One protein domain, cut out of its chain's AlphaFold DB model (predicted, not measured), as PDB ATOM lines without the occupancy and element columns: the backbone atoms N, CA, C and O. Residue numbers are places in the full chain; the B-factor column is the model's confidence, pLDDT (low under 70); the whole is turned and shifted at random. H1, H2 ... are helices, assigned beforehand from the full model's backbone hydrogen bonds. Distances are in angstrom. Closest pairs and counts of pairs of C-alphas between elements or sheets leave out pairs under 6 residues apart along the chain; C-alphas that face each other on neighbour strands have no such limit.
ATOM      1  N   GLN A   2      34.952 -26.205  61.802       40.69
ATOM      2  CA  GLN A   2      36.257 -25.559  61.994       40.69
ATOM      3  C   GLN A   2      37.352 -26.594  61.730       40.69
ATOM      4  O   GLN A   2      37.502 -27.544  62.493       40.69
ATOM      5  N   PHE A   3      38.092 -26.424  60.635       49.16
ATOM      6  CA  PHE A   3      39.252 -27.251  60.311       49.16
ATOM      7  C   PHE A   3      40.518 -26.493  60.715       49.16
ATOM      8  O   PHE A   3      40.883 -25.504  60.089       49.16
ATOM      9  N   THR A   4      41.183 -26.943  61.776       51.75
ATOM     10  CA  THR A   4      42.411 -26.330  62.315       51.75
ATOM     11  C   THR A   4      43.700 -26.941  61.750       51.75
ATOM     12  O   THR A   4      44.785 -26.451  62.045       51.75
ATOM     13  N   ASN A   5      43.613 -27.985  60.915       55.47
ATOM     14  CA  ASN A   5      44.766 -28.656  60.305       55.47
ATOM     15  C   ASN A   5      44.452 -29.091  58.853       55.47
ATOM     16  O   ASN A   5      43.453 -29.786  58.652       55.47
ATOM     17  N   PRO A   6      45.304 -28.775  57.853       61.38
ATOM     18  CA  PRO A   6      45.158 -29.253  56.472       61.38
ATOM     19  C   PRO A   6      45.038 -30.781  56.339       61.38
ATOM     20  O   PRO A   6      44.316 -31.274  55.484       61.38
ATOM     21  N   GLY A   7      45.674 -31.566  57.216       70.56
ATOM     22  CA  GLY A   7      45.512 -33.027  57.212       70.56
ATOM     23  C   GLY A   7      44.121 -33.497  57.658       70.56
ATOM     24  O   GLY A   7      43.693 -34.595  57.315       70.56
ATOM     25  N   SER A   8      43.395 -32.666  58.412       78.94
ATOM     26  CA  SER A   8      42.027 -32.965  58.843       78.94
ATOM     27  C   SER A   8      41.012 -32.753  57.724       78.94
ATOM     28  O   SER A   8      40.003 -33.455  57.707       78.94
ATOM     29  N   ILE A   9      41.252 -31.796  56.821       81.62
ATOM     30  CA  ILE A   9      40.315 -31.500  55.732       81.62
ATOM     31  C   ILE A   9      40.419 -32.548  54.621       81.62
ATOM     32  O   ILE A   9      39.398 -33.059  54.180       81.62
ATOM     33  N   ASP A  10      41.640 -32.952  54.248       84.12
ATOM     34  CA  ASP A  10      41.867 -34.024  53.266       84.12
ATOM     35  C   ASP A  10      41.231 -35.341  53.731       84.12
ATOM     36  O   ASP A  10      40.460 -35.955  52.996       84.12
ATOM     37  N   ARG A  11      41.448 -35.719  54.999       87.31
ATOM     38  CA  ARG A  11      40.816 -36.908  55.585       87.31
ATOM     39  C   ARG A  11      39.292 -36.825  55.546       87.31
ATOM     40  O   ARG A  11      38.646 -37.822  55.247       87.31
ATOM     41  N   PHE A  12      38.726 -35.661  55.862       89.69
ATOM     42  CA  PHE A  12      37.282 -35.468  55.818       89.69
ATOM     43  C   PHE A  12      36.745 -35.678  54.398       89.69
ATOM     44  O   PHE A  12      35.819 -36.468  54.224       89.69
ATOM     45  N   PHE A  13      37.356 -35.035  53.396       89.19
ATOM     46  CA  PHE A  13      36.953 -35.181  51.998       89.19
ATOM     47  C   PHE A  13      37.050 -36.634  51.533       89.19
ATOM     48  O   PHE A  13      36.074 -37.143  51.000       89.19
ATOM     49  N   ARG A  14      38.149 -37.336  51.830       88.12
ATOM     50  CA  ARG A  14      38.315 -38.763  51.486       88.12
ATOM     51  C   ARG A  14      37.274 -39.690  52.097       88.12
ATOM     52  O   ARG A  14      37.015 -40.761  51.571       88.12
ATOM     53  N   GLN A  15      36.716 -39.313  53.242       90.62
ATOM     54  CA  GLN A  15      35.713 -40.122  53.928       90.62
ATOM     55  C   GLN A  15      34.288 -39.845  53.446       90.62
ATOM     56  O   GLN A  15      33.437 -40.721  53.562       90.62
ATOM     57  N   HIS A  16      34.012 -38.634  52.960       89.94
ATOM     58  CA  HIS A  16      32.638 -38.151  52.800       89.94
ATOM     59  C   HIS A  16      32.306 -37.650  51.396       89.94
ATOM     60  O   HIS A  16      31.130 -37.574  51.051       89.94
ATOM     61  N   ASN A  17      33.304 -37.290  50.593       90.25
ATOM     62  CA  ASN A  17      33.102 -36.714  49.276       90.25
ATOM     63  C   ASN A  17      33.368 -37.761  48.205       90.25
ATOM     64  O   ASN A  17      34.510 -38.117  47.957       90.25
ATOM     65  N   ARG A  18      32.331 -38.196  47.489       88.00
ATOM     66  CA  ARG A  18      32.481 -39.193  46.411       88.00
ATOM     67  C   ARG A  18      33.486 -38.799  45.319       88.00
ATOM     68  O   ARG A  18      33.972 -39.659  44.594       88.00
ATOM     69  N   LEU A  19      33.748 -37.502  45.145       85.50
ATOM     70  CA  LEU A  19      34.675 -37.002  44.136       85.50
ATOM     71  C   LEU A  19      36.123 -37.034  44.626       85.50
ATOM     72  O   LEU A  19      37.019 -36.951  43.793       85.50
ATOM     73  N   SER A  20      36.393 -37.178  45.928       84.50
ATOM     74  CA  SER A  20      37.769 -37.205  46.444       84.50
ATOM     75  C   SER A  20      38.602 -38.311  45.814       84.50
ATOM     76  O   SER A  20      39.770 -38.092  45.523       84.50
ATOM     77  N   ASP A  21      37.988 -39.462  45.545       78.19
ATOM     78  CA  ASP A  21      38.666 -40.629  44.975       78.19
ATOM     79  C   ASP A  21      39.014 -40.433  43.495       78.19
ATOM     80  O   ASP A  21      39.855 -41.142  42.943       78.19
ATOM     81  N   THR A  22      38.385 -39.446  42.845       75.44
ATOM     82  CA  THR A  22      38.661 -39.092  41.446       75.44
ATOM     83  C   THR A  22      39.882 -38.189  41.293       75.44
ATOM     84  O   THR A  22      40.429 -38.087  40.195       75.44
ATOM     85  N   TYR A  23      40.354 -37.572  42.382       73.62
ATOM     86  CA  TYR A  23      41.522 -36.698  42.379       73.62
ATOM     87  C   TYR A  23      42.656 -37.297  43.199       73.62
ATOM     88  O   TYR A  23      42.450 -37.904  44.244       73.62
ATOM     89  N   ARG A  24      43.891 -37.062  42.756       74.31
ATOM     90  CA  ARG A  24      45.076 -37.289  43.584       74.31
ATOM     91  C   ARG A  24      45.632 -35.958  44.029       74.31
ATOM     92  O   ARG A  24      45.799 -35.046  43.219       74.31
ATOM     93  N   VAL A  25      45.949 -35.857  45.313       78.31
ATOM     94  CA  VAL A  25      46.667 -34.684  45.811       78.31
ATOM     95  C   VAL A  25      48.125 -34.777  45.374       78.31
ATOM     96  O   VAL A  25      48.682 -35.871  45.295       78.31
ATOM     97  N   LEU A  26      48.764 -33.629  45.135       76.94
ATOM     98  CA  LEU A  26      50.154 -33.577  44.668       76.94
ATOM     99  C   LEU A  26      51.091 -34.433  45.532       76.94
ATOM    100  O   LEU A  26      51.906 -35.170  45.004       76.94
ATOM    101  N   ARG A  27      50.889 -34.439  46.854       77.50
ATOM    102  CA  ARG A  27      51.670 -35.261  47.787       77.50
ATOM    103  C   ARG A  27      51.645 -36.761  47.460       77.50
ATOM    104  O   ARG A  27      52.655 -37.439  47.637       77.50
ATOM    105  N   GLU A  28      50.497 -37.296  47.051       81.00
ATOM    106  CA  GLU A  28      50.365 -38.710  46.673       81.00
ATOM    107  C   GLU A  28      51.069 -38.990  45.349       81.00
ATOM    108  O   GLU A  28      51.705 -40.031  45.203       81.00
ATOM    109  N   VAL A  29      50.973 -38.048  44.406       82.19
ATOM    110  CA  VAL A  29      51.680 -38.119  43.123       82.19
ATOM    111  C   VAL A  29      53.188 -38.103  43.358       82.19
ATOM    112  O   VAL A  29      53.867 -39.011  42.894       82.19
ATOM    113  N   ASP A  30      53.690 -37.159  44.155       81.69
ATOM    114  CA  ASP A  30      55.109 -37.048  44.503       81.69
ATOM    115  C   ASP A  30      55.619 -38.332  45.168       81.69
ATOM    116  O   ASP A  30      56.642 -38.879  44.770       81.69
ATOM    117  N   SER A  31      54.880 -38.862  46.152       82.81
ATOM    118  CA  SER A  31      55.283 -40.078  46.877       82.81
ATOM    119  C   SER A  31      55.362 -41.297  45.956       82.81
ATOM    120  O   SER A  31      56.258 -42.126  46.103       82.81
ATOM    121  N   ARG A  32      54.436 -41.397  44.996       84.06
ATOM    122  CA  ARG A  32      54.430 -42.461  43.993       84.06
ATOM    123  C   ARG A  32      55.608 -42.331  43.029       84.06
ATOM    124  O   ARG A  32      56.293 -43.320  42.809       84.06
ATOM    125  N   VAL A  33      55.851 -41.134  42.493       84.00
ATOM    126  CA  VAL A  33      56.963 -40.882  41.563       84.00
ATOM    127  C   VAL A  33      58.303 -41.164  42.241       84.00
ATOM    128  O   VAL A  33      59.144 -41.830  41.656       84.00
ATOM    129  N   ILE A  34      58.478 -40.753  43.503       84.06
ATOM    130  CA  ILE A  34      59.676 -41.079  44.291       84.06
ATOM    131  C   ILE A  34      59.870 -42.597  44.399       84.06
ATOM    132  O   ILE A  34      60.985 -43.082  44.224       84.06
ATOM    133  N   ALA A  35      58.811 -43.356  44.693       86.19
ATOM    134  CA  ALA A  35      58.896 -44.812  44.794       86.19
ATOM    135  C   ALA A  35      59.254 -45.464  43.446       86.19
ATOM    136  O   ALA A  35      60.184 -46.265  43.397       86.19
ATOM    137  N   GLU A  36      58.582 -45.071  42.361       88.06
ATOM    138  CA  GLU A  36      58.827 -45.590  41.007       88.06
ATOM    139  C   GLU A  36      60.253 -45.260  40.517       88.06
ATOM    140  O   GLU A  36      60.942 -46.141  40.005       88.06
ATOM    141  N   SER A  37      60.746 -44.035  40.740       85.19
ATOM    142  CA  SER A  37      62.124 -43.642  40.401       85.19
ATOM    143  C   SER A  37      63.170 -44.399  41.227       85.19
ATOM    144  O   SER A  37      64.179 -44.840  40.678       85.19
ATOM    145  N   ASN A  38      62.920 -44.619  42.527       85.12
ATOM    146  CA  ASN A  38      63.808 -45.417  43.381       85.12
ATOM    147  C   ASN A  38      63.897 -46.878  42.915       85.12
ATOM    148  O   ASN A  38      64.972 -47.472  42.978       85.12
ATOM    149  N   GLU A  39      62.786 -47.457  42.452       88.19
ATOM    150  CA  GLU A  39      62.749 -48.817  41.901       88.19
ATOM    151  C   GLU A  39      63.447 -48.913  40.536       88.19
ATOM    152  O   GLU A  39      64.147 -49.890  40.272       88.19
ATOM    153  N   ALA A  40      63.304 -47.893  39.686       87.06
ATOM    154  CA  ALA A  40      63.938 -47.829  38.368       87.06
ATOM    155  C   ALA A  40      65.426 -47.421  38.410       87.06
ATOM    156  O   ALA A  40      66.131 -47.564  37.412       87.06
ATOM    157  N   GLY A  41      65.919 -46.923  39.552       84.81
ATOM    158  CA  GLY A  41      67.265 -46.352  39.675       84.81
ATOM    159  C   GLY A  41      67.436 -45.034  38.911       84.81
ATOM    160  O   GLY A  41      68.557 -44.668  38.559       84.81
ATOM    161  N   GLU A  42      66.330 -44.348  38.626       88.56
ATOM    162  CA  GLU A  42      66.300 -43.069  37.920       88.56
ATOM    163  C   GLU A  42      66.320 -41.897  38.904       88.56
ATOM    164  O   GLU A  42      65.942 -42.022  40.071       88.56
ATOM    165  N   ASP A  43      66.757 -40.732  38.425       82.62
ATOM    166  CA  ASP A  43      66.734 -39.515  39.232       82.62
ATOM    167  C   ASP A  43      65.291 -39.019  39.411       82.62
ATOM    168  O   ASP A  43      64.491 -39.030  38.471       82.62
ATOM    169  N   VAL A  44      64.947 -38.580  40.622       78.94
ATOM    170  CA  VAL A  44      63.583 -38.138  40.933       78.94
ATOM    171  C   VAL A  44      63.368 -36.742  40.338       78.94
ATOM    172  O   VAL A  44      64.055 -35.797  40.739       78.94
ATOM    173  N   PRO A  45      62.386 -36.540  39.440       75.69
ATOM    174  CA  PRO A  45      62.089 -35.208  38.930       75.69
ATOM    175  C   PRO A  45      61.577 -34.306  40.063       75.69
ATOM    176  O   PRO A  45      60.536 -34.555  40.669       75.69
ATOM    177  N   VAL A  46      62.306 -33.222  40.345       75.12
ATOM    178  CA  VAL A  46      61.927 -32.249  41.380       75.12
ATOM    179  C   VAL A  46      60.793 -31.361  40.864       75.12
ATOM    180  O   VAL A  46      61.012 -30.430  40.086       75.12
ATOM    181  N   VAL A  47      59.573 -31.624  41.330       69.94
ATOM    182  CA  VAL A  47      58.400 -30.785  41.057       69.94
ATOM    183  C   VAL A  47      58.215 -29.786  42.196       69.94
ATOM    184  O   VAL A  47      57.980 -30.155  43.341       69.94
ATOM    185  N   ASN A  48      58.296 -28.492  41.883       63.34
ATOM    186  CA  ASN A  48      58.041 -27.424  42.847       63.34
ATOM    187  C   ASN A  48      56.724 -26.716  42.520       63.34
ATOM    188  O   ASN A  48      56.584 -26.127  41.445       63.34
ATOM    189  N   MET A  49      55.788 -26.675  43.474       63.16
ATOM    190  CA  MET A  49      54.698 -25.698  43.417       63.16
ATOM    191  C   MET A  49      55.231 -24.322  43.799       63.16
ATOM    192  O   MET A  49      55.433 -24.006  44.970       63.16
ATOM    193  N   VAL A  50      55.448 -23.485  42.790       62.25
ATOM    194  CA  VAL A  50      55.903 -22.111  42.988       62.25
ATOM    195  C   VAL A  50      54.722 -21.164  42.830       62.25
ATOM    196  O   VAL A  50      54.254 -20.909  41.721       62.25
ATOM    197  N   PHE A  51      54.283 -20.559  43.934       62.19
ATOM    198  CA  PHE A  51      53.435 -19.370  43.870       62.19
ATOM    199  C   PHE A  51      54.292 -18.184  43.416       62.19
ATOM    200  O   PHE A  51      54.885 -17.473  44.230       62.19
ATOM    201  N   ARG A  52      54.395 -17.976  42.099       58.41
ATOM    202  CA  ARG A  52      55.110 -16.828  41.533       58.41
ATOM    203  C   ARG A  52      54.379 -15.534  41.898       58.41
ATOM    204  O   ARG A  52      53.379 -15.180  41.288       58.41
ATOM    205  N   ARG A  53      54.912 -14.816  42.889       57.72
ATOM    206  CA  ARG A  53      54.502 -13.449  43.266       57.72
ATOM    207  C   ARG A  53      55.363 -12.372  42.596       57.72
ATOM    208  O   ARG A  53      55.511 -11.277  43.135       57.72
ATOM    209  N   ASP A  54      55.981 -12.690  41.465       60.31
ATOM    210  CA  ASP A  54      56.784 -11.717  40.736       60.31
ATOM    211  C   ASP A  54      55.865 -10.746  39.977       60.31
ATOM    212  O   ASP A  54      55.113 -11.131  39.083       60.31
ATOM    213  N   ARG A  55      55.923  -9.471  40.373       55.00
ATOM    214  CA  ARG A  55      55.120  -8.375  39.812       55.00
ATOM    215  C   ARG A  55      55.630  -7.906  38.446       55.00
ATOM    216  O   ARG A  55      54.932  -7.145  37.778       55.00
ATOM    217  N   HIS A  56      56.832  -8.322  38.046       60.97
ATOM    218  CA  HIS A  56      57.506  -7.818  36.852       60.97
ATOM    219  C   HIS A  56      57.351  -8.729  35.630       60.97
ATOM    220  O   HIS A  56      57.410  -8.230  34.511       60.97
ATOM    221  N   SER A  57      57.101 -10.030  35.814       58.97
ATOM    222  CA  SER A  57      57.032 -10.981  34.695       58.97
ATOM    223  C   SER A  57      55.703 -10.971  33.934       58.97
ATOM    224  O   SER A  57      55.717 -11.235  32.737       58.97
ATOM    225  N   TYR A  58      54.574 -10.621  34.568       56.12
ATOM    226  CA  TYR A  58      53.272 -10.482  33.896       56.12
ATOM    227  C   TYR A  58      52.370  -9.472  34.618       56.12
ATOM    228  O   TYR A  58      51.565  -9.840  35.482       56.12
ATOM    229  N   GLN A  59      52.468  -8.191  34.245       53.94
ATOM    230  CA  GLN A  59      51.504  -7.181  34.686       53.94
ATOM    231  C   GLN A  59      50.083  -7.673  34.349       53.94
ATOM    232  O   GLN A  59      49.780  -7.910  33.183       53.94
ATOM    233  N   ARG A  60      49.216  -7.790  35.371       58.78
ATOM    234  CA  ARG A  60      47.765  -8.114  35.326       58.78
ATOM    235  C   ARG A  60      47.334  -9.577  35.502       58.78
ATOM    236  O   ARG A  60      46.142  -9.785  35.683       58.78
ATOM    237  N   ARG A  61      48.230 -10.575  35.526       60.03
ATOM    238  CA  ARG A  61      47.810 -11.993  35.687       60.03
ATOM    239  C   ARG A  61      47.906 -12.531  37.118       60.03
ATOM    240  O   ARG A  61      47.065 -13.321  37.524       60.03
ATOM    241  N   TYR A  62      48.902 -12.080  37.883       62.53
ATOM    242  CA  TYR A  62      49.183 -12.565  39.248       62.53
ATOM    243  C   TYR A  62      49.283 -11.431  40.279       62.53
ATOM    244  O   TYR A  62      49.889 -11.580  41.341       62.53
ATOM    245  N   ASN A  63      48.710 -10.271  39.959       65.62
ATOM    246  CA  ASN A  63      48.673  -9.147  40.884       65.62
ATOM    247  C   ASN A  63      47.783  -9.491  42.083       65.62
ATOM    248  O   ASN A  63      46.743 -10.130  41.932       65.62
ATOM    249  N   ALA A  64      48.176  -9.034  43.274       67.50
ATOM    250  CA  ALA A  64      47.286  -9.094  44.424       67.50
ATOM    251  C   ALA A  64      45.998  -8.312  44.100       67.50
ATOM    252  O   ALA A  64      46.096  -7.226  43.519       67.50
ATOM    253  N   PRO A  65      44.814  -8.840  44.451       66.25
ATOM    254  CA  PRO A  65      43.563  -8.136  44.214       66.25
ATOM    255  C   PRO A  65      43.589  -6.788  44.943       66.25
ATOM    256  O   PRO A  65      43.874  -6.725  46.139       66.25
TER     257      PRO A  65
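This is residues 2 to 65 of the 197 residues of an uncharacterized protein of Araneus ventricosus (UniProt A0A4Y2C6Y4). Helix H2 and the long unnamed tail that folds back after it make an open V, with the shorter helix H1 set off beyond the first residues of H2 and a hook at the far end of the tail. There is no packed core. The 64 printed residues hold two named helices, H1 then H2, and no named strand; the class is all helix, though only 26 residues are in named elements. The whole is extended, with a radius of gyration of the C-alphas of 17.1 A, and flat, spanning 42 by 41 by 22 A.

Begin with H2, residues 26 to 40, the longest helix. Look back along the chain for H1, residues 6 to 16; the two are apart, and a short link of 9 residues joins them. Every O i to N i+4 pair is within hydrogen-bond range in H1 and H2.

Find C-alpha 26 at (50.154, -33.577, 44.668); from there H2 runs 20.8 A to C-alpha 40 at (63.938, -47.829, 38.368). H1 begins at C-alpha 6, (45.158, -29.253, 56.472), and measures 15.8 A.

The C-alphas farthest apart, Gly 41 and Pro 65, are 45.2 A apart. Residues 4 to 9, of which 6 to 9 belong to H1, and 56 to 61 stand free. The printed part has no cut; pLDDT is under 70 in residues 2 to 6 and 47 to 65.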